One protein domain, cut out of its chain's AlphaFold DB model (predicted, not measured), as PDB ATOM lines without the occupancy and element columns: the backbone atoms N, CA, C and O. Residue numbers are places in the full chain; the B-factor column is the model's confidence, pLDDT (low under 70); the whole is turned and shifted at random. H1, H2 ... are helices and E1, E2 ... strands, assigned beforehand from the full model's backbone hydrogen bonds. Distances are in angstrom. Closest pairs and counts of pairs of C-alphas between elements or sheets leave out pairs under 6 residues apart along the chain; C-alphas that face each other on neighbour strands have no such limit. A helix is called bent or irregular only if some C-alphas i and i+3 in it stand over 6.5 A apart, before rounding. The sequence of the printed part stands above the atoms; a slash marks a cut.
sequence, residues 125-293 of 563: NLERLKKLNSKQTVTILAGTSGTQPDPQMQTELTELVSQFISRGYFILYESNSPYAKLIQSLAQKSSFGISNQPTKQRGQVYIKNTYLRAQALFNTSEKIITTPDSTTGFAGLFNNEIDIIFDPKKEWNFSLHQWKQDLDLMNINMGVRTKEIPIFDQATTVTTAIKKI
ATOM      1  N   ASN A 125      20.406  52.269  42.594       94.19
ATOM      2  CA  ASN A 125      19.247  51.451  42.920       94.19
ATOM      3  C   ASN A 125      19.374  50.024  42.375       94.19
ATOM      4  O   ASN A 125      19.060  49.082  43.103       94.19
ATOM      5  N   LEU A 126      19.883  49.845  41.157       93.62
ATOM      6  CA  LEU A 126      20.195  48.530  40.600       93.62
ATOM      7  C   LEU A 126      21.261  47.814  41.440       93.62
ATOM      8  O   LEU A 126      21.064  46.669  41.839       93.62
ATOM      9  N   GLU A 127      22.350  48.496  41.795       92.19
ATOM     10  CA  GLU A 127      23.407  47.931  42.642       92.19
ATOM     11  C   GLU A 127      22.901  47.572  44.037       92.19
ATOM     12  O   GLU A 127      23.271  46.539  44.593       92.19
ATOM     13  N   ARG A 128      21.981  48.366  44.591       91.31
ATOM     14  CA  ARG A 128      21.288  48.021  45.835       91.31
ATOM     15  C   ARG A 128      20.503  46.716  45.714       91.31
ATOM     16  O   ARG A 128      20.524  45.924  46.654       91.31
ATOM     17  N   LEU A 129      19.807  46.503  44.600       91.38
ATOM     18  CA  LEU A 129      19.036  45.281  44.360       91.38
ATOM     19  C   LEU A 129      19.951  44.074  44.117       91.38
ATOM     20  O   LEU A 129      19.691  43.013  44.666       91.38
ATOM     21  N   LYS A 130      21.084  44.244  43.427       89.94
ATOM     22  CA  LYS A 130      22.095  43.182  43.245       89.94
ATOM     23  C   LYS A 130      22.752  42.705  44.549       89.94
ATOM     24  O   LYS A 130      23.388  41.657  44.558       89.94
ATOM     25  N   LYS A 131      22.622  43.448  45.657       87.44
ATOM     26  CA  LYS A 131      23.050  42.991  46.997       87.44
ATOM     27  C   LYS A 131      22.063  42.020  47.652       87.44
ATOM     28  O   LYS A 131      22.377  41.500  48.721       87.44
ATOM     29  N   LEU A 132      20.878  41.811  47.075       84.81
ATOM     30  CA  LEU A 132      19.977  40.744  47.501       84.81
ATOM     31  C   LEU A 132      20.646  39.385  47.266       84.81
ATOM     32  O   LEU A 132      21.411  39.207  46.318       84.81
ATOM     33  N   ASN A 133      20.377  38.421  48.148       81.12
ATOM     34  CA  ASN A 133      20.808  37.049  47.918       81.12
ATOM     35  C   ASN A 133      19.965  36.476  46.777       81.12
ATOM     36  O   ASN A 133      18.799  36.147  46.995       81.12
ATOM     37  N   SER A 134      20.539  36.364  45.577       75.00
ATOM     38  CA  SER A 134      19.806  35.899  44.396       75.00
ATOM     39  C   SER A 134      19.159  34.532  44.631       75.00
ATOM     40  O   SER A 134      17.980  34.390  44.342       75.00
ATOM     41  N   LYS A 135      19.856  33.592  45.294       70.12
ATOM     42  CA  LYS A 135      19.351  32.251  45.685       70.12
ATOM     43  C   LYS A 135      18.188  32.254  46.686       70.12
ATOM     44  O   LYS A 135      17.662  31.208  47.038       70.12
ATOM     45  N   GLN A 136      17.852  33.410  47.241       79.56
ATOM     46  CA  GLN A 136      16.717  33.592  48.145       79.56
ATOM     47  C   GLN A 136      15.863  34.773  47.684       79.56
ATOM     48  O   GLN A 136      15.237  35.439  48.502       79.56
ATOM     49  N   THR A 137      15.856  35.068  46.384       84.94
ATOM     50  CA  THR A 137      15.047  36.137  45.797       84.94
ATOM     51  C   THR A 137      14.255  35.590  44.616       84.94
ATOM     52  O   THR A 137      14.803  34.889  43.766       84.94
ATOM     53  N   VAL A 138      12.963  35.909  44.568       85.25
ATOM     54  CA  VAL A 138      12.060  35.567  43.462       85.25
ATOM     55  C   VAL A 138      11.419  36.839  42.917       85.25
ATOM     56  O   VAL A 138      10.958  37.685  43.687       85.25
ATOM     57  N   THR A 139      11.377  36.980  41.594       94.44
ATOM     58  CA  THR A 139      10.614  38.042  40.931       94.44
ATOM     59  C   THR A 139       9.233  37.512  40.571       94.44
ATOM     60  O   THR A 139       9.118  36.450  39.966       94.44
ATOM     61  N   ILE A 140       8.189  38.264  40.908       91.38
ATOM     62  CA  ILE A 140       6.803  37.980  40.540       91.38
ATOM     63  C   ILE A 140       6.275  39.127  39.673       91.38
ATOM     64  O   ILE A 140       6.083  40.255  40.134       91.38
ATOM     65  N   LEU A 141       6.027  38.821  38.404       92.38
ATOM     66  CA  LEU A 141       5.466  39.705  37.390       92.38
ATOM     67  C   LEU A 141       3.996  39.340  37.190       92.38
ATOM     68  O   LEU A 141       3.635  38.567  36.309       92.38
ATOM     69  N   ALA A 142       3.139  39.866  38.059       88.81
ATOM     70  CA  ALA A 142       1.699  39.666  37.955       88.81
ATOM     71  C   ALA A 142       1.055  40.822  37.183       88.81
ATOM     72  O   ALA A 142       1.373  41.987  37.425       88.81
ATOM     73  N   GLY A 143       0.127  40.519  36.288       85.56
ATOM     74  CA  GLY A 143      -0.681  41.493  35.561       85.56
ATOM     75  C   GLY A 143      -2.118  41.011  35.411       85.56
ATOM     76  O   GLY A 143      -2.464  39.915  35.849       85.56
ATOM     77  N   THR A 144      -2.974  41.864  34.864       75.31
ATOM     78  CA  THR A 144      -4.366  41.532  34.552       75.31
ATOM     79  C   THR A 144      -4.774  42.256  33.277       75.31
ATOM     80  O   THR A 144      -4.354  43.387  33.041       75.31
ATOM     81  N   SER A 145      -5.599  41.592  32.474       64.50
ATOM     82  CA  SER A 145      -6.295  42.173  31.322       64.50
ATOM     83  C   SER A 145      -7.315  43.265  31.701       64.50
ATOM     84  O   SER A 145      -7.698  44.068  30.851       64.50
ATOM     85  N   GLY A 146      -7.744  43.330  32.968       62.06
ATOM     86  CA  GLY A 146      -8.692  44.318  33.486       62.06
ATOM     87  C   GLY A 146      -8.043  45.485  34.240       62.06
ATOM     88  O   GLY A 146      -6.856  45.500  34.546       62.06
ATOM     89  N   THR A 147      -8.851  46.484  34.605       61.78
ATOM     90  CA  THR A 147      -8.398  47.609  35.450       61.78
ATOM     91  C   THR A 147      -8.350  47.261  36.939       61.78
ATOM     92  O   THR A 147      -7.752  47.999  37.724       61.78
ATOM     93  N   GLN A 148      -8.979  46.151  37.335       73.75
ATOM     94  CA  GLN A 148      -9.029  45.659  38.706       73.75
ATOM     95  C   GLN A 148      -8.399  44.268  38.795       73.75
ATOM     96  O   GLN A 148      -8.590  43.462  37.884       73.75
ATOM     97  N   PRO A 149      -7.669  43.966  39.882       79.62
ATOM     98  CA  PRO A 149      -7.107  42.641  40.084       79.62
ATOM     99  C   PRO A 149      -8.210  41.582  40.225       79.62
ATOM    100  O   PRO A 149      -9.172  41.762  40.971       79.62
ATOM    101  N   ASP A 150      -8.040  40.460  39.534       83.69
ATOM    102  CA  ASP A 150      -8.985  39.346  39.500       83.69
ATOM    103  C   ASP A 150      -9.068  38.634  40.870       83.69
ATOM    104  O   ASP A 150      -8.022  38.300  41.431       83.69
ATOM    105  N   PRO A 151     -10.264  38.390  41.444       85.50
ATOM    106  CA  PRO A 151     -10.390  37.823  42.792       85.50
ATOM    107  C   PRO A 151      -9.786  36.423  42.962       85.50
ATOM    108  O   PRO A 151      -9.189  36.133  44.002       85.50
ATOM    109  N   GLN A 152      -9.917  35.551  41.959       82.12
ATOM    110  CA  GLN A 152      -9.338  34.208  42.010       82.12
ATOM    111  C   GLN A 152      -7.810  34.299  41.986       82.12
ATOM    112  O   GLN A 152      -7.138  33.737  42.849       82.12
ATOM    113  N   MET A 153      -7.264  35.097  41.066       83.31
ATOM    114  CA  MET A 153      -5.834  35.386  40.983       83.31
ATOM    115  C   MET A 153      -5.300  36.015  42.277       83.31
ATOM    116  O   MET A 153      -4.201  35.675  42.699       83.31
ATOM    117  N   GLN A 154      -6.052  36.898  42.944       87.00
ATOM    118  CA  GLN A 154      -5.649  37.468  44.236       87.00
ATOM    119  C   GLN A 154      -5.490  36.392  45.319       87.00
ATOM    120  O   GLN A 154      -4.496  36.413  46.050       87.00
ATOM    121  N   THR A 155      -6.438  35.460  45.422       81.69
ATOM    122  CA  THR A 155      -6.383  34.345  46.386       81.69
ATOM    123  C   THR A 155      -5.161  33.464  46.129       81.69
ATOM    124  O   THR A 155      -4.349  33.232  47.024       81.69
ATOM    125  N   GLU A 156      -4.973  33.062  44.878       78.50
ATOM    126  CA  GLU A 156      -3.889  32.180  44.436       78.50
ATOM    127  C   GLU A 156      -2.507  32.845  44.582       78.50
ATOM    128  O   GLU A 156      -1.547  32.252  45.081       78.50
ATOM    129  N   LEU A 157      -2.407  34.136  44.247       82.69
ATOM    130  CA  LEU A 157      -1.196  34.928  44.464       82.69
ATOM    131  C   LEU A 157      -0.884  35.095  45.953       82.69
ATOM    132  O   LEU A 157       0.286  35.124  46.335       82.69
ATOM    133  N   THR A 158      -1.914  35.205  46.797       83.75
ATOM    134  CA  THR A 158      -1.748  35.297  48.250       83.75
ATOM    135  C   THR A 158      -1.112  34.033  48.804       83.75
ATOM    136  O   THR A 158      -0.171  34.127  49.599       83.75
ATOM    137  N   GLU A 159      -1.566  32.860  48.358       74.81
ATOM    138  CA  GLU A 159      -0.963  31.586  48.739       74.81
ATOM    139  C   GLU A 159       0.487  31.496  48.241       74.81
ATOM    140  O   GLU A 159       1.392  31.247  49.042       74.81
ATOM    141  N   LEU A 160       0.730  31.783  46.955       78.12
ATOM    142  CA  LEU A 160       2.062  31.754  46.340       78.12
ATOM    143  C   LEU A 160       3.066  32.635  47.101       78.12
ATOM    144  O   LEU A 160       4.147  32.181  47.482       78.12
ATOM    145  N   VAL A 161       2.705  33.895  47.348       80.44
ATOM    146  CA  VAL A 161       3.566  34.867  48.037       80.44
ATOM    147  C   VAL A 161       3.814  34.437  49.483       80.44
ATOM    148  O   VAL A 161       4.966  34.419  49.921       80.44
ATOM    149  N   SER A 162       2.770  34.027  50.210       78.06
ATOM    150  CA  SER A 162       2.885  33.534  51.592       78.06
ATOM    151  C   SER A 162       3.824  32.332  51.697       78.06
ATOM    152  O   SER A 162       4.641  32.253  52.615       78.06
ATOM    153  N   GLN A 163       3.762  31.424  50.723       73.31
ATOM    154  CA  GLN A 163       4.606  30.236  50.642       73.31
ATOM    155  C   GLN A 163       6.087  30.534  50.380       73.31
ATOM    156  O   GLN A 163       6.954  29.804  50.865       73.31
ATOM    157  N   PHE A 164       6.402  31.571  49.604       78.44
ATOM    158  CA  PHE A 164       7.788  32.008  49.418       78.44
ATOM    159  C   PHE A 164       8.322  32.697  50.675       78.44
ATOM    160  O   PHE A 164       9.433  32.400  51.119       78.44
ATOM    161  N   ILE A 165       7.513  33.559  51.296       79.19
ATOM    162  CA  ILE A 165       7.889  34.261  52.530       79.19
ATOM    163  C   ILE A 165       8.157  33.270  53.665       79.19
ATOM    164  O   ILE A 165       9.161  33.412  54.362       79.19
ATOM    165  N   SER A 166       7.305  32.253  53.845       71.94
ATOM    166  CA  SER A 166       7.489  31.239  54.895       71.94
ATOM    167  C   SER A 166       8.767  30.414  54.709       71.94
ATOM    168  O   SER A 166       9.341  29.947  55.689       71.94
ATOM    169  N   ARG A 167       9.262  30.304  53.470       71.62
ATOM    170  CA  ARG A 167      10.550  29.681  53.115       71.62
ATOM    171  C   ARG A 167      11.736  30.656  53.140       71.62
ATOM    172  O   ARG A 167      12.848  30.274  52.789       71.62
ATOM    173  N   GLY A 168      11.519  31.905  53.553       72.56
ATOM    174  CA  GLY A 168      12.566  32.917  53.696       72.56
ATOM    175  C   GLY A 168      12.974  33.621  52.400       72.56
ATOM    176  O   GLY A 168      14.018  34.273  52.383       72.56
ATOM    177  N   TYR A 169      12.182  33.519  51.329       80.81
ATOM    178  CA  TYR A 169      12.453  34.238  50.085       80.81
ATOM    179  C   TYR A 169      12.104  35.726  50.192       80.81
ATOM    180  O   TYR A 169      11.124  36.131  50.823       80.81
ATOM    181  N   PHE A 170      12.904  36.541  49.513       88.31
ATOM    182  CA  PHE A 170      12.649  37.946  49.246       88.31
ATOM    183  C   PHE A 170      11.891  38.096  47.922       88.31
ATOM    184  O   PHE A 170      12.245  37.463  46.928       88.31
ATOM    185  N   ILE A 171      10.862  38.941  47.889       90.50
ATOM    186  CA  ILE A 171      10.008  39.110  46.706       90.50
ATOM    187  C   ILE A 171      10.344  40.408  45.970       90.50
ATOM    188  O   ILE A 171      10.242  41.502  46.530       90.50
ATOM    189  N   LEU A 172      10.680  40.312  44.690       95.12
ATOM    190  CA  LEU A 172      10.677  41.445  43.770       95.12
ATOM    191  C   LEU A 172       9.392  41.440  42.949       95.12
ATOM    192  O   LEU A 172       8.890  40.386  42.580       95.12
ATOM    193  N   TYR A 173       8.841  42.616  42.672       94.44
ATOM    194  CA  TYR A 173       7.635  42.746  41.856       94.44
ATOM    195  C   TYR A 173       7.612  44.083  41.114       94.44
ATOM    196  O   TYR A 173       8.291  45.039  41.499       94.44
ATOM    197  N   GLU A 174       6.818  44.183  40.052       91.75
ATOM    198  CA  GLU A 174       6.602  45.453  39.356       91.75
ATOM    199  C   GLU A 174       5.589  46.326  40.114       91.75
ATOM    200  O   GLU A 174       4.458  45.915  40.366       91.75
ATOM    201  N   SER A 175       5.962  47.563  40.459       90.25
ATOM    202  CA  SER A 175       5.117  48.449  41.285       90.25
ATOM    203  C   SER A 175       3.870  48.966  40.569       90.25
ATOM    204  O   SER A 175       2.931  49.396  41.234       90.25
ATOM    205  N   ASN A 176       3.859  48.926  39.237       82.75
ATOM    206  CA  ASN A 176       2.709  49.328  38.424       82.75
ATOM    207  C   ASN A 176       1.708  48.195  38.216       82.75
ATOM    208  O   ASN A 176       0.635  48.425  37.665       82.75
ATOM    209  N   SER A 177       2.051  46.983  38.657       87.31
ATOM    210  CA  SER A 177       1.124  45.864  38.651       87.31
ATOM    211  C   SER A 177      -0.122  46.202  39.478       87.31
ATOM    212  O   SER A 177       0.008  46.695  40.606       87.31
ATOM    213  N   PRO A 178      -1.328  45.843  39.008       87.19
ATOM    214  CA  PRO A 178      -2.541  45.892  39.824       87.19
ATOM    215  C   PRO A 178      -2.432  45.075  41.127       87.19
ATOM    216  O   PRO A 178      -3.106  45.386  42.108       87.19
ATOM    217  N   TYR A 179      -1.525  44.093  41.186       90.50
ATOM    218  CA  TYR A 179      -1.264  43.258  42.364       90.50
ATOM    219  C   TYR A 179      -0.133  43.780  43.265       90.50
ATOM    220  O   TYR A 179       0.129  43.200  44.319       90.50
ATOM    221  N   ALA A 180       0.519  44.893  42.913       90.81
ATOM    222  CA  ALA A 180       1.643  45.452  43.667       90.81
ATOM    223  C   ALA A 180       1.307  45.692  45.150       90.81
ATOM    224  O   ALA A 180       2.085  45.346  46.039       90.81
ATOM    225  N   LYS A 181       0.120  46.251  45.433       90.38
ATOM    226  CA  LYS A 181      -0.339  46.506  46.810       90.38
ATOM    227  C   LYS A 181      -0.541  45.214  47.601       90.38
ATOM    228  O   LYS A 181      -0.157  45.169  48.769       90.38
ATOM    229  N   LEU A 182      -1.107  44.184  46.969       91.50
ATOM    230  CA  LEU A 182      -1.320  42.875  47.586       91.50
ATOM    231  C   LEU A 182       0.025  42.258  47.981       91.50
ATOM    232  O   LEU A 182       0.253  42.009  49.165       91.50
ATOM    233  N   ILE A 183       0.951  42.130  47.023       92.00
ATOM    234  CA  ILE A 183       2.292  41.573  47.259       92.00
ATOM    235  C   ILE A 183       3.004  42.345  48.379       92.00
ATOM    236  O   ILE A 183       3.535  41.745  49.313       92.00
ATOM    237  N   GLN A 184       2.960  43.681  48.344       90.44
ATOM    238  CA  GLN A 184       3.592  44.528  49.356       90.44
ATOM    239  C   GLN A 184       2.971  44.377  50.753       90.44
ATOM    240  O   GLN A 184       3.689  44.501  51.747       90.44
ATOM    241  N   SER A 185       1.660  44.144  50.850       90.50
ATOM    242  CA  SER A 185       0.976  43.941  52.134       90.50
ATOM    243  C   SER A 185       1.327  42.597  52.779       90.50
ATOM    244  O   SER A 185       1.518  42.541  53.993       90.50
ATOM    245  N   LEU A 186       1.498  41.552  51.961       89.44
ATOM    246  CA  LEU A 186       1.863  40.205  52.402       89.44
ATOM    247  C   LEU A 186       3.347  40.118  52.772       89.44
ATOM    248  O   LEU A 186       3.697  39.711  53.876       89.44
ATOM    249  N   ALA A 187       4.229  40.554  51.869       87.44
ATOM    250  CA  ALA A 187       5.677  40.433  52.041       87.44
ATOM    251  C   ALA A 187       6.287  41.537  52.913       87.44
ATOM    252  O   ALA A 187       7.341  41.344  53.523       87.44
ATOM    253  N   GLN A 188       5.630  42.694  53.017       86.50
ATOM    254  CA  GLN A 188       6.044  43.826  53.844       86.50
ATOM    255  C   GLN A 188       7.530  44.196  53.669       86.50
ATOM    256  O   GLN A 188       7.936  44.819  52.691       86.50
ATOM    257  N   LYS A 189       8.367  43.883  54.665       83.62
ATOM    258  CA  LYS A 189       9.797  44.209  54.660       83.62
ATOM    259  C   LYS A 189      10.631  43.234  53.824       83.62
ATOM    260  O   LYS A 189      11.779  43.575  53.553       83.62
ATOM    261  N   SER A 190      10.066  42.091  53.446       85.88
ATOM    262  CA  SER A 190      10.676  41.035  52.634       85.88
ATOM    263  C   SER A 190      10.347  41.193  51.147       85.88
ATOM    264  O   SER A 190      10.308  40.210  50.412       85.88
ATOM    265  N   SER A 191      10.080  42.421  50.700       91.12
ATOM    266  CA  SER A 191       9.865  42.711  49.288       91.12
ATOM    267  C   SER A 191      10.385  44.074  48.854       91.12
ATOM    268  O   SER A 191      10.439  45.016  49.653       91.12
ATOM    269  N   PHE A 192      10.689  44.190  47.560       92.81
ATOM    270  CA  PHE A 192      10.751  45.473  46.868       92.81
ATOM    271  C   PHE A 192       9.870  45.486  45.630       92.81
ATOM    272  O   PHE A 192      10.005  44.647  44.745       92.81
ATOM    273  N   GLY A 193       9.047  46.522  45.534       93.31
ATOM    274  CA  GLY A 193       8.460  46.919  44.269       93.31
ATOM    275  C   GLY A 193       9.469  47.720  43.460       93.31
ATOM    276  O   GLY A 193      10.100  48.639  43.982       93.31
ATOM    277  N   ILE A 194       9.615  47.413  42.180       94.12
ATOM    278  CA  ILE A 194      10.423  48.202  41.251       94.12
ATOM    279  C   ILE A 194       9.475  49.087  40.447       94.12
ATOM    280  O   ILE A 194       8.526  48.596  39.840       94.12
ATOM    281  N   SER A 195       9.672  50.400  40.515       90.88
ATOM    282  CA  SER A 195       8.778  51.408  39.943       90.88
ATOM    283  C   SER A 195       9.452  52.137  38.790       90.88
ATOM    284  O   SER A 195      10.646  52.433  38.852       90.88
ATOM    285  N   ASN A 196       8.664  52.485  37.777       87.62
ATOM    286  CA  ASN A 196       9.059  53.375  36.684       87.62
ATOM    287  C   ASN A 196       8.726  54.852  36.944       87.62
ATOM    288  O   ASN A 196       9.056  55.707  36.128       87.62
ATOM    289  N   GLN A 197       8.069  55.150  38.065       86.50
ATOM    290  CA  GLN A 197       7.728  56.503  38.489       86.50
ATOM    291  C   GLN A 197       8.286  56.786  39.890       86.50
ATOM    292  O   GLN A 197       8.396  55.864  40.717       86.50
ATOM    293  N   PRO A 198       8.613  58.053  40.207       85.31
ATOM    294  CA  PRO A 198       9.020  58.439  41.548       85.31
ATOM    295  C   PRO A 198       7.962  58.034  42.575       85.31
ATOM    296  O   PRO A 198       6.793  58.393  42.469       85.31
ATOM    297  N   THR A 199       8.387  57.317  43.608       77.25
ATOM    298  CA  THR A 199       7.494  56.803  44.646       77.25
ATOM    299  C   THR A 199       8.017  57.160  46.028       77.25
ATOM    300  O   THR A 199       9.216  57.106  46.303       77.25
ATOM    301  N   LYS A 200       7.097  57.556  46.912       73.19
ATOM    302  CA  LYS A 200       7.362  57.737  48.347       73.19
ATOM    303  C   LYS A 200       6.977  56.497  49.157       73.19
ATOM    304  O   LYS A 200       7.144  56.493  50.376       73.19
ATOM    305  N   GLN A 201       6.430  55.469  48.504       72.62
ATOM    306  CA  GLN A 201       5.969  54.269  49.183       72.62
ATOM    307  C   GLN A 201       7.160  53.482  49.722       72.62
ATOM    308  O   GLN A 201       8.184  53.280  49.065       72.62
ATOM    309  N   ARG A 202       7.029  53.049  50.974       73.25
ATOM    310  CA  ARG A 202       8.047  52.239  51.632       73.25
ATOM    311  C   ARG A 202       8.115  50.879  50.943       73.25
ATOM    312  O   ARG A 202       7.082  50.277  50.695       73.25
ATOM    313  N   GLY A 203       9.329  50.383  50.706       79.94
ATOM    314  CA  GLY A 203       9.501  49.096  50.027       79.94
ATOM    315  C   GLY A 203       9.404  49.197  48.507       79.94
ATOM    316  O   GLY A 203       9.255  48.175  47.862       79.94
ATOM    317  N   GLN A 204       9.537  50.391  47.925       88.44
ATOM    318  CA  GLN A 204       9.700  50.539  46.480       88.44
ATOM    319  C   GLN A 204      11.043  51.174  46.107       88.44
ATOM    320  O   GLN A 204      11.627  51.950  46.870       88.44
ATOM    321  N   VAL A 205      11.537  50.810  44.928       91.62
ATOM    322  CA  VAL A 205      12.779  51.277  44.319       91.62
ATOM    323  C   VAL A 205      12.437  51.855  42.952       91.62
ATOM    324  O   VAL A 205      11.880  51.171  42.102       91.62
ATOM    325  N   TYR A 206      12.747  53.132  42.753       92.75
ATOM    326  CA  TYR A 206      12.478  53.827  41.499       92.75
ATOM    327  C   TYR A 206      13.669  53.685  40.546       92.75
ATOM    328  O   TYR A 206      14.781  54.073  40.907       92.75
ATOM    329  N   ILE A 207      13.429  53.131  39.357       93.12
ATOM    330  CA  ILE A 207      14.402  53.044  38.266       93.12
ATOM    331  C   ILE A 207      13.729  53.583  37.000       93.12
ATOM    332  O   ILE A 207      12.817  52.953  36.456       93.12
ATOM    333  N   LYS A 208      14.151  54.767  36.551       90.50
ATOM    334  CA  LYS A 208      13.564  55.426  35.379       90.50
ATOM    335  C   LYS A 208      13.995  54.741  34.088       90.50
ATOM    336  O   LYS A 208      13.147  54.440  33.261       90.50
ATOM    337  N   ASN A 209      15.292  54.492  33.916       90.88
ATOM    338  CA  ASN A 209      15.829  53.864  32.715       90.88
ATOM    339  C   ASN A 209      15.224  52.461  32.528       90.88
ATOM    340  O   ASN A 209      15.430  51.567  33.351       90.88
ATOM    341  N   THR A 210      14.488  52.280  31.430       88.81
ATOM    342  CA  THR A 210      13.750  51.052  31.111       88.81
ATOM    343  C   THR A 210      14.651  49.821  31.066       88.81
ATOM    344  O   THR A 210      14.283  48.773  31.592       88.81
ATOM    345  N   TYR A 211      15.857  49.947  30.502       87.81
ATOM    346  CA  TYR A 211      16.796  48.835  30.372       87.81
ATOM    347  C   TYR A 211      17.398  48.431  31.725       87.81
ATOM    348  O   TYR A 211      17.388  47.250  32.073       87.81
ATOM    349  N   LEU A 212      17.838  49.396  32.543       91.56
ATOM    350  CA  LEU A 212      18.304  49.117  33.911       91.56
ATOM    351  C   LEU A 212      17.181  48.538  34.780       91.56
ATOM    352  O   LEU A 212      17.432  47.686  35.633       91.56
ATOM    353  N   ARG A 213      15.930  48.961  34.556       91.56
ATOM    354  CA  ARG A 213      14.772  48.406  35.261       91.56
ATOM    355  C   ARG A 213      14.480  46.967  34.841       91.56
ATOM    356  O   ARG A 213      14.219  46.141  35.710       91.56
ATOM    357  N   ALA A 214      14.575  46.657  33.549       88.12
ATOM    358  CA  ALA A 214      14.472  45.290  33.050       88.12
ATOM    359  C   ALA A 214      15.566  44.401  33.667       88.12
ATOM    360  O   ALA A 214      15.244  43.367  34.243       88.12
ATOM    361  N   GLN A 215      16.829  44.848  33.686       88.81
ATOM    362  CA  GLN A 215      17.904  44.130  34.389       88.81
ATOM    363  C   GLN A 215      17.586  43.914  35.873       88.81
ATOM    364  O   GLN A 215      17.872  42.857  36.428       88.81
ATOM    365  N   ALA A 216      16.993  44.909  36.533       92.06
ATOM    366  CA  ALA A 216      16.625  44.796  37.936       92.06
ATOM    367  C   ALA A 216      15.533  43.743  38.185       92.06
ATOM    368  O   ALA A 216      15.547  43.121  39.242       92.06
ATOM    369  N   LEU A 217      14.602  43.541  37.250       91.31
ATOM    370  CA  LEU A 217      13.525  42.550  37.364       91.31
ATOM    371  C   LEU A 217      13.981  41.143  36.958       91.31
ATOM    372  O   LEU A 217      13.596  40.173  37.612       91.31
ATOM    373  N   PHE A 218      14.804  41.041  35.913       87.56
ATOM    374  CA  PHE A 218      15.162  39.774  35.277       87.56
ATOM    375  C   PHE A 218      16.512  39.191  35.729       87.56
ATOM    376  O   PHE A 218      16.737  37.997  35.604       87.56
ATOM    377  N   ASN A 219      17.420  39.984  36.311       88.44
ATOM    378  CA  ASN A 219      18.798  39.516  36.559       88.44
ATOM    379  C   ASN A 219      19.184  39.520  38.047       88.44
ATOM    380  O   ASN A 219      20.363  39.413  38.387       88.44
ATOM    381  N   THR A 220      18.216  39.691  38.951       87.38
ATOM    382  CA  THR A 220      18.449  39.820  40.404       87.38
ATOM    383  C   THR A 220      17.919  38.642  41.223       87.38
ATOM    384  O   THR A 220      18.301  38.488  42.385       87.38
ATOM    385  N   SER A 221      17.085  37.798  40.619       85.94
ATOM    386  CA  SER A 221      16.368  36.706  41.281       85.94
ATOM    387  C   SER A 221      16.853  35.342  40.798       85.94
ATOM    388  O   SER A 221      17.327  35.204  39.675       85.94
ATOM    389  N   GLU A 222      16.720  34.316  41.639       76.69
ATOM    390  CA  GLU A 222      16.935  32.916  41.242       76.69
ATOM    391  C   GLU A 222      15.837  32.424  40.302       76.69
ATOM    392  O   GLU A 222      16.090  31.592  39.429       76.69
ATOM    393  N   LYS A 223      14.612  32.910  40.534       78.44
ATOM    394  CA  LYS A 223      13.424  32.544  39.772       78.44
ATOM    395  C   LYS A 223      12.609  33.757  39.385       78.44
ATOM    396  O   LYS A 223      12.415  34.663  40.200       78.44
ATOM    397  N   ILE A 224      12.085  33.730  38.166       83.50
ATOM    398  CA  ILE A 224      11.157  34.737  37.657       83.50
ATOM    399  C   ILE A 224       9.850  34.062  37.275       83.50
ATOM    400  O   ILE A 224       9.791  33.188  36.409       83.50
ATOM    401  N   ILE A 225       8.797  34.486  37.963       81.88
ATOM    402  CA  ILE A 225       7.434  34.002  37.807       81.88
ATOM    403  C   ILE A 225       6.633  35.103  37.133       81.88
ATOM    404  O   ILE A 225       6.658  36.245  37.589       81.88
ATOM    405  N   THR A 226       5.891  34.769  36.088       85.50
ATOM    406  CA  THR A 226       4.952  35.691  35.449       85.50
ATOM    407  C   THR A 226       3.554  35.112  35.385       85.50
ATOM    408  O   THR A 226       3.390  33.904  35.269       85.50
ATOM    409  N   THR A 227       2.537  35.964  35.401       80.50
ATOM    410  CA  THR A 227       1.195  35.590  34.936       80.50
ATOM    411  C   THR A 227       1.094  35.771  33.417       80.50
ATOM    412  O   THR A 227       1.807  36.631  32.886       80.50
ATOM    413  N   PRO A 228       0.190  35.061  32.710       74.25
ATOM    414  CA  PRO A 228      -0.086  35.307  31.286       74.25
ATOM    415  C   PRO A 228      -0.439  36.772  30.991       74.25
ATOM    416  O   PRO A 228      -0.077  37.331  29.958       74.25
ATOM    417  N   ASP A 229      -1.075  37.425  31.965       79.06
ATOM    418  CA  ASP A 229      -1.567  38.790  31.822       79.06
ATOM    419  C   ASP A 229      -0.545  39.894  32.163       79.06
ATOM    420  O   ASP A 229      -0.893  41.072  32.264       79.06
ATOM    421  N   SER A 230       0.723  39.552  32.399       85.38
ATOM    422  CA  SER A 230       1.752  40.559  32.676       85.38
ATOM    423  C   SER A 230       2.406  41.039  31.390       85.38
ATOM    424  O   SER A 230       3.134  40.283  30.756       85.38
ATOM    425  N   THR A 231       2.254  42.320  31.043       84.75
ATOM    426  CA  THR A 231       2.962  42.888  29.882       84.75
ATOM    427  C   THR A 231       4.486  42.841  30.050       84.75
ATOM    428  O   THR A 231       5.205  42.497  29.115       84.75
ATOM    429  N   THR A 232       4.994  43.126  31.252       86.88
ATOM    430  CA  THR A 232       6.432  43.033  31.551       86.88
ATOM    431  C   THR A 232       6.917  41.589  31.538       86.88
ATOM    432  O   THR A 232       7.989  41.299  31.014       86.88
ATOM    433  N   GLY A 233       6.122  40.660  32.063       85.50
ATOM    434  CA  GLY A 233       6.427  39.239  31.967       85.50
ATOM    435  C   GLY A 233       6.418  38.715  30.534       85.50
ATOM    436  O   GLY A 233       7.310  37.959  30.155       85.50
ATOM    437  N   PHE A 234       5.488  39.202  29.711       79.88
ATOM    438  CA  PHE A 234       5.438  38.912  28.285       79.88
ATOM    439  C   PHE A 234       6.716  39.385  27.583       79.88
ATOM    440  O   PHE A 234       7.338  38.604  26.876       79.88
ATOM    441  N   ALA A 235       7.208  40.592  27.883       80.62
ATOM    442  CA  ALA A 235       8.520  41.054  27.413       80.62
ATOM    443  C   ALA A 235       9.682  40.137  27.859       80.62
ATOM    444  O   ALA A 235      10.619  39.899  27.095       80.62
ATOM    445  N   GLY A 236       9.622  39.599  29.079       78.12
ATOM    446  CA  GLY A 236      10.603  38.635  29.584       78.12
ATOM    447  C   GLY A 236      10.640  37.326  28.786       78.12
ATOM    448  O   GLY A 236      11.720  36.768  28.595       78.12
ATOM    449  N   LEU A 237       9.497  36.848  28.272       74.75
ATOM    450  CA  LEU A 237       9.423  35.599  27.494       74.75
ATOM    451  C   LEU A 237      10.275  35.664  26.222       74.75
ATOM    452  O   LEU A 237      10.984  34.714  25.898       74.75
ATOM    453  N   PHE A 238      10.259  36.800  25.525       69.38
ATOM    454  CA  PHE A 238      11.012  36.992  24.280       69.38
ATOM    455  C   PHE A 238      12.521  37.113  24.496       69.38
ATOM    456  O   PHE A 238      13.302  36.834  23.584       69.38
ATOM    457  N   ASN A 239      12.922  37.524  25.698       68.62
ATOM    458  CA  ASN A 239      14.321  37.661  26.090       68.62
ATOM    459  C   ASN A 239      14.868  36.422  26.802       68.62
ATOM    460  O   ASN A 239      16.030  36.421  27.194       68.62
ATOM    461  N   ASN A 240      14.069  35.358  26.923       69.62
ATOM    462  CA  ASN A 240      14.436  34.140  27.632       69.62
ATOM    463  C   ASN A 240      14.635  34.292  29.150       69.62
ATOM    464  O   ASN A 240      15.431  33.565  29.745       69.62
ATOM    465  N   GLU A 241      13.932  35.236  29.767       77.12
ATOM    466  CA  GLU A 241      14.155  35.611  31.168       77.12
ATOM    467  C   GLU A 241      13.111  35.016  32.128       77.12
ATOM    468  O   GLU A 241      13.154  35.268  33.325       77.12
ATOM    469  N   ILE A 242      12.130  34.254  31.635       77.88
ATOM    470  CA  ILE A 242      11.042  33.711  32.465       77.88
ATOM    471  C   ILE A 242      11.295  32.241  32.800       77.88
ATOM    472  O   ILE A 242      11.439  31.406  31.907       77.88
ATOM    473  N   ASP A 243      11.266  31.908  34.094       69.56
ATOM    474  CA  ASP A 243      11.348  30.522  34.561       69.56
ATOM    475  C   ASP A 243       9.976  29.844  34.628       69.56
ATOM    476  O   ASP A 243       9.869  28.656  34.331       69.56
ATOM    477  N   ILE A 244       8.947  30.563  35.092       70.00
ATOM    478  CA  ILE A 244       7.640  29.985  35.435       70.00
ATOM    479  C   ILE A 244       6.524  30.894  34.920       70.00
ATOM    480  O   ILE A 244       6.500  32.083  35.241       70.00
ATOM    481  N   ILE A 245       5.556  30.316  34.202       73.44
ATOM    482  CA  ILE A 245       4.255  30.957  34.000       73.44
ATOM    483  C   ILE A 245       3.243  30.388  34.992       73.44
ATOM    484  O   ILE A 245       3.030  29.181  35.071       73.44
ATOM    485  N   PHE A 246       2.651  31.284  35.771       71.88
ATOM    486  CA  PHE A 246       1.635  31.014  36.770       71.88
ATOM    487  C   PHE A 246       0.269  31.423  36.220       71.88
ATOM    488  O   PHE A 246      -0.048  32.611  36.146       71.88
ATOM    489  N   ASP A 247      -0.529  30.430  35.840       71.94
ATOM    490  CA  ASP A 247      -1.889  30.619  35.346       71.94
ATOM    491  C   ASP A 247      -2.875  29.805  36.202       71.94
ATOM    492  O   ASP A 247      -3.019  28.596  35.994       71.94
ATOM    493  N   PRO A 248      -3.553  30.433  37.178       62.62
ATOM    494  CA  PRO A 248      -4.530  29.738  38.009       62.62
ATOM    495  C   PRO A 248      -5.833  29.416  37.265       62.62
ATOM    496  O   PRO A 248      -6.613  28.591  37.741       62.62
ATOM    497  N   LYS A 249      -6.082  30.046  36.111       63.72
ATOM    498  CA  LYS A 249      -7.296  29.840  35.311       63.72
ATOM    499  C   LYS A 249      -7.103  28.797  34.211       63.72
ATOM    500  O   LYS A 249      -8.086  28.245  33.729       63.72
ATOM    501  N   LYS A 250      -5.848  28.492  33.853       59.03
ATOM    502  CA  LYS A 250      -5.465  27.681  32.678       59.03
ATOM    503  C   LYS A 250      -6.039  28.242  31.370       59.03
ATOM    504  O   LYS A 250      -6.241  27.500  30.415       59.03
ATOM    505  N   GLU A 251      -6.327  29.540  31.350       51.25
ATOM    506  CA  GLU A 251      -6.918  30.253  30.214       51.25
ATOM    507  C   GLU A 251      -5.870  30.657  29.176       51.25
ATOM    508  O   GLU A 251      -6.217  31.200  28.125       51.25
ATOM    509  N   TRP A 252      -4.584  30.393  29.426       51.78
ATOM    510  CA  TRP A 252      -3.558  30.586  28.417       51.78
ATOM    511  C   TRP A 252      -3.719  29.546  27.300       51.78
ATOM    512  O   TRP A 252      -3.122  28.472  27.302       51.78
ATOM    513  N   ASN A 253      -4.560  29.896  26.326       39.91
ATOM    514  CA  ASN A 253      -4.993  29.065  25.199       39.91
ATOM    515  C   ASN A 253      -3.875  28.713  24.197       39.91
ATOM    516  O   ASN A 253      -4.151  28.130  23.152       39.91
ATOM    517  N   PHE A 254      -2.619  29.051  24.495       45.00
ATOM    518  CA  PHE A 254      -1.453  28.692  23.699       45.00
ATOM    519  C   PHE A 254      -0.461  27.931  24.571       45.00
ATOM    520  O   PHE A 254       0.072  28.467  25.543       45.00
ATOM    521  N   SER A 255      -0.163  26.683  24.206       48.09
ATOM    522  CA  SER A 255       0.972  26.003  24.824       48.09
ATOM    523  C   SER A 255       2.263  26.702  24.385       48.09
ATOM    524  O   SER A 255       2.451  26.989  23.205       48.09
ATOM    525  N   LEU A 256       3.180  26.961  25.322       48.00
ATOM    526  CA  LEU A 256       4.523  27.489  25.027       48.00
ATOM    527  C   LEU A 256       5.241  26.689  23.933       48.00
ATOM    528  O   LEU A 256       6.025  27.244  23.167       48.00
ATOM    529  N   HIS A 257       4.964  25.386  23.872       46.84
ATOM    530  CA  HIS A 257       5.506  24.481  22.872       46.84
ATOM    531  C   HIS A 257       4.954  24.789  21.474       46.84
ATOM    532  O   HIS A 257       5.732  24.926  20.536       46.84
ATOM    533  N   GLN A 258       3.639  24.983  21.349       47.22
ATOM    534  CA  GLN A 258       3.002  25.406  20.102       47.22
ATOM    535  C   GLN A 258       3.444  26.814  19.698       47.22
ATOM    536  O   GLN A 258       3.766  27.040  18.542       47.22
ATOM    537  N   TRP A 259       3.598  27.726  20.659       49.97
ATOM    538  CA  TRP A 259       4.119  29.066  20.397       49.97
ATOM    539  C   TRP A 259       5.552  29.048  19.854       49.97
ATOM    540  O   TRP A 259       5.863  29.710  18.868       49.97
ATOM    541  N   LYS A 260       6.436  28.258  20.471       49.88
ATOM    542  CA  LYS A 260       7.807  28.081  19.990       49.88
ATOM    543  C   LYS A 260       7.838  27.425  18.607       49.88
ATOM    544  O   LYS A 260       8.594  27.879  17.758       49.88
ATOM    545  N   GLN A 261       7.003  26.412  18.373       51.22
ATOM    546  CA  GLN A 261       6.861  25.793  17.054       51.22
ATOM    547  C   GLN A 261       6.391  26.804  16.005       51.22
ATOM    548  O   GLN A 261       6.991  26.860  14.940       51.22
ATOM    549  N   ASP A 262       5.398  27.643  16.304       46.00
ATOM    550  CA  ASP A 262       4.911  28.672  15.380       46.00
ATOM    551  C   ASP A 262       6.022  29.676  15.023       46.00
ATOM    552  O   ASP A 262       6.172  30.060  13.864       46.00
ATOM    553  N   LEU A 263       6.859  30.054  15.991       47.22
ATOM    554  CA  LEU A 263       8.005  30.943  15.768       47.22
ATOM    555  C   LEU A 263       9.128  30.286  14.959       47.22
ATOM    556  O   LEU A 263       9.678  30.909  14.046       47.22
ATOM    557  N   ASP A 264       9.434  29.024  15.265       48.00
ATOM    558  CA  ASP A 264      10.432  28.225  14.555       48.00
ATOM    559  C   ASP A 264       9.985  27.962  13.099       48.00
ATOM    560  O   ASP A 264      10.783  28.118  12.173       48.00
ATOM    561  N   LEU A 265       8.699  27.656  12.872       46.62
ATOM    562  CA  LEU A 265       8.086  27.462  11.547       46.62
ATOM    563  C   LEU A 265       8.085  28.745  10.704       46.62
ATOM    564  O   LEU A 265       8.157  28.676   9.477       46.62
ATOM    565  N   MET A 266       8.062  29.917  11.344       40.72
ATOM    566  CA  MET A 266       8.167  31.224  10.685       40.72
ATOM    567  C   MET A 266       9.625  31.669  10.441       40.72
ATOM    568  O   MET A 266       9.863  32.804  10.027       40.72
ATOM    569  N   ASN A 267      10.624  30.801  10.677       44.91
ATOM    570  CA  ASN A 267      12.061  31.129  10.631       44.91
ATOM    571  C   ASN A 267      12.464  32.294  11.563       44.91
ATOM    572  O   ASN A 267      13.511  32.930  11.373       44.91
ATOM    573  N   ILE A 268      11.668  32.583  12.595       42.44
ATOM    574  CA  ILE A 268      11.971  33.607  13.591       42.44
ATOM    575  C   ILE A 268      12.647  32.915  14.774       42.44
ATOM    576  O   ILE A 268      11.995  32.415  15.683       42.44
ATOM    577  N   ASN A 269      13.983  32.928  14.801       41.78
ATOM    578  CA  ASN A 269      14.754  32.531  15.986       41.78
ATOM    579  C   ASN A 269      14.570  33.578  17.106       41.78
ATOM    580  O   ASN A 269      15.449  34.411  17.363       41.78
ATOM    581  N   MET A 270      13.405  33.579  17.750       41.78
ATOM    582  CA  MET A 270      13.201  34.244  19.034       41.78
ATOM    583  C   MET A 270      13.666  33.273  20.111       41.78
ATOM    584  O   MET A 270      13.348  32.090  20.060       41.78
ATOM    585  N   GLY A 271      14.486  33.738  21.048       36.47
ATOM    586  CA  GLY A 271      15.132  32.887  22.047       36.47
ATOM    587  C   GLY A 271      14.164  32.362  23.105       36.47
ATOM    588  O   GLY A 271      14.381  32.603  24.280       36.47
ATOM    589  N   VAL A 272      13.105  31.652  22.728       35.38
ATOM    590  CA  VAL A 272      12.137  31.094  23.669       35.38
ATOM    591  C   VAL A 272      12.692  29.789  24.239       35.38
ATOM    592  O   VAL A 272      12.692  28.736  23.595       35.38
ATOM    593  N   ARG A 273      13.190  29.842  25.472       37.09
ATOM    594  CA  ARG A 273      13.486  28.679  26.314       37.09
ATOM    595  C   ARG A 273      12.944  28.927  27.717       37.09
ATOM    596  O   ARG A 273      13.677  29.281  28.636       37.09
ATOM    597  N   THR A 274      11.683  28.592  27.944       37.84
ATOM    598  CA  THR A 274      11.326  28.192  29.306       37.84
ATOM    599  C   THR A 274      12.158  26.955  29.631       37.84
ATOM    600  O   THR A 274      12.240  26.037  28.810       37.84
ATOM    601  N   LYS A 275      12.814  26.903  30.795       37.72
ATOM    602  CA  LYS A 275      13.255  25.608  31.326       37.72
ATOM    603  C   LYS A 275      11.974  24.817  31.550       37.72
ATOM    604  O   LYS A 275      11.295  25.059  32.541       37.72
ATOM    605  N   GLU A 276      11.607  23.977  30.583       31.92
ATOM    606  CA  GLU A 276      10.451  23.093  30.673       31.92
ATOM    607  C   GLU A 276      10.581  22.316  31.984       31.92
ATOM    608  O   GLU A 276      11.431  21.440  32.140       31.92
ATOM    609  N   ILE A 277       9.771  22.691  32.967       32.66
ATOM    610  CA  ILE A 277       9.312  21.724  33.948       32.66
ATOM    611  C   ILE A 277       8.209  20.975  33.199       32.66
ATOM    612  O   ILE A 277       7.402  21.646  32.545       32.66
ATOM    613  N   PRO A 278       8.209  19.628  33.209       26.25
ATOM    614  CA  PRO A 278       7.197  18.838  32.519       26.25
ATOM    615  C   PRO A 278       5.830  19.435  32.805       26.25
ATOM    616  O   PRO A 278       5.567  19.784  33.959       26.25
ATOM    617  N   ILE A 279       5.044  19.594  31.733       29.52
ATOM    618  CA  ILE A 279       3.643  20.021  31.733       29.52
ATOM    619  C   ILE A 279       3.053  19.628  33.079       29.52
ATOM    620  O   ILE A 279       2.968  18.438  33.386       29.52
ATOM    621  N   PHE A 280       2.775  20.628  33.920       34.59
ATOM    622  CA  PHE A 280       2.069  20.395  35.166       34.59
ATOM    623  C   PHE A 280       0.743  19.803  34.742       34.59
ATOM    624  O   PHE A 280      -0.109  20.509  34.199       34.59
ATOM    625  N   ASP A 281       0.652  18.482  34.881       28.97
ATOM    626  CA  ASP A 281      -0.514  17.709  34.515       28.97
ATOM    627  C   ASP A 281      -1.723  18.452  35.059       28.97
ATOM    628  O   ASP A 281      -1.658  18.979  36.180       28.97
ATOM    629  N   GLN A 282      -2.772  18.536  34.243       34.03
ATOM    630  CA  GLN A 282      -3.935  19.423  34.350       34.03
ATOM    631  C   GLN A 282      -4.711  19.352  35.690       34.03
ATOM    632  O   GLN A 282      -5.816  19.875  35.788       34.03
ATOM    633  N   ALA A 283      -4.157  18.777  36.752       28.91
ATOM    634  CA  ALA A 283      -4.705  18.671  38.090       28.91
ATOM    635  C   ALA A 283      -3.668  18.765  39.241       28.91
ATOM    636  O   ALA A 283      -4.006  18.391  40.361       28.91
ATOM    637  N   THR A 284      -2.437  19.269  39.050       30.84
ATOM    638  CA  THR A 284      -1.522  19.514  40.194       30.84
ATOM    639  C   THR A 284      -1.426  20.992  40.559       30.84
ATOM    640  O   THR A 284      -0.737  21.775  39.913       30.84
ATOM    641  N   THR A 285      -2.123  21.367  41.634       35.66
ATOM    642  CA  THR A 285      -2.063  22.680  42.293       35.66
ATOM    643  C   THR A 285      -0.615  23.125  42.487       35.66
ATOM    644  O   THR A 285       0.236  22.336  42.914       35.66
ATOM    645  N   VAL A 286      -0.347  24.405  42.223       37.41
ATOM    646  CA  VAL A 286       0.959  25.072  42.376       37.41
ATOM    647  C   VAL A 286       1.610  24.776  43.740       37.41
ATOM    648  O   VAL A 286       2.830  24.624  43.830       37.41
ATOM    649  N   THR A 287       0.810  24.520  44.778       35.25
ATOM    650  CA  THR A 287       1.203  23.998  46.097       35.25
ATOM    651  C   THR A 287       2.152  22.783  46.039       35.25
ATOM    652  O   THR A 287       3.060  22.668  46.861       35.25
ATOM    653  N   THR A 288       2.007  21.886  45.062       34.25
ATOM    654  CA  THR A 288       2.845  20.678  44.904       34.25
ATOM    655  C   THR A 288       4.180  20.983  44.216       34.25
ATOM    656  O   THR A 288       5.201  20.383  44.549       34.25
ATOM    657  N   ALA A 289       4.204  21.962  43.307       33.28
ATOM    658  CA  ALA A 289       5.416  22.441  42.644       33.28
ATOM    659  C   ALA A 289       6.315  23.221  43.614       33.28
ATOM    660  O   ALA A 289       7.519  22.979  43.676       33.28
ATOM    661  N   ILE A 290       5.723  24.083  44.449       38.88
ATOM    662  CA  ILE A 290       6.462  24.838  45.470       38.88
ATOM    663  C   ILE A 290       6.982  23.896  46.576       38.88
ATOM    664  O   ILE A 290       8.057  24.121  47.126       38.88
ATOM    665  N   LYS A 291       6.287  22.787  46.880       38.69
ATOM    666  CA  LYS A 291       6.812  21.719  47.764       38.69
ATOM    667  C   LYS A 291       8.074  21.034  47.215       38.69
ATOM    668  O   LYS A 291       8.850  20.523  48.012       38.69
ATOM    669  N   LYS A 292       8.287  21.035  45.893       34.84
ATOM    670  CA  LYS A 292       9.479  20.467  45.236       34.84
ATOM    671  C   LYS A 292      10.631  21.466  45.074       34.84
ATOM    672  O   LYS A 292      11.726  21.048  44.706       34.84
ATOM    673  N   ILE A 293      10.418  22.759  45.347       39.72
ATOM    674  CA  ILE A 293      11.513  23.733  45.439       39.72
ATOM    675  C   ILE A 293      12.302  23.388  46.711       39.72
ATOM    676  O   ILE A 293      11.705  23.408  47.792       39.72
TER     677      ILE A 293
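AT A GLANCE: This is residues 125 to 293 of the 563 residues of a protein of Bdellovibrionaceae bacterium (UniProt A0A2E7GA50). A twisted sheet of five parallel strands makes the middle of three layers, with H2 and H3 on one face and H1, H4 and H5 on the other. After H5 a long tail leaves this body: H6 lies off it, away from the sheet and the other helices, and H7 comes back beside H2. The printed part has 169 residues, in the order H1 E1 H2 E2 H3 E3 E4 H4 E5 H5 H6 H7; the sheet runs E4 E3 E2 E1 E5 and the class is mixed, helices and strands. It is compact, with a radius of gyration of the C-alphas of 15.7 A and spans of 47 by 34 by 33 A.

IN THESE COORDINATES: Find C-alpha 125 at (19.247, 51.451, 42.920), where H1 begins and runs to residue 130. E1 is residues 137 to 141, 13.2 A long, and H2 is residues 151 to 166, 22.6 A. Next read E2, residues 170 to 174, 13.8 A, then H3, residues 180 to 190, 13.5 A; H3 is irregular, with C-alphas 186 and 189 9.2 A apart. E3, residues 191 to 195, E4, 204 to 206, H4, 210 to 218, E5, 223 to 226, and H5, 231 to 238, follow. H6 runs from C-alpha 256 at (4.523, 27.489, 25.027) to residue 265, 13.9 A; H7 is residues 286 to 291 and ends at C-alpha 291 at (6.812, 21.719, 47.764).

HOW THE PARTS SIT: Look across the sheet: N 139 and O 223 of E1 and E5 are 2.9 A apart, N 140 and O 172 of E1 and E2 2.8 A, N 194 and O 173 of E3 and E2 2.8 A, and N 205 and O 193 of E4 and E3 2.8 A, each within hydrogen-bond range. E1, H2, E2 and E2, H3, E3 are strand-helix-strand units, two parallel neighbour strands joined through a helix, with right-handed crossovers. H2 touches H3, closest at the C-alphas of Ile 165 and Ala 187, 6.6 A, at a shallow tilt of 8 degrees, the same way. On the opposite face, H4 has a height over the sheet of 9.3 A and H5 of 8.2 A. H1 touches H4, closest at the C-alphas of Leu 126 and Ala 216, 5.8 A. H7 only just touches H2, with 3 pairs of C-alphas within 8 A, the closest those of Gln 163 and Ile 290, 7.7 A. H6 is apart from H5 and H7. Every O i to N i+4 pair is within hydrogen-bond range in H1, H2, H4, H6 and H7; in H3 5 of 7 are, in H5 3 of 4.

THE WHOLE: The C-alphas of Lys 200 and Leu 265, the two farthest apart, are 47.7 A from each other. The printed part has no cut; the links H5 to H6 and H6 to H7 are long. Mean pLDDT of the printed part is 72.0, and residues 248 to 293 are under 70, as are 145 to 147, 238 to 240 and 243.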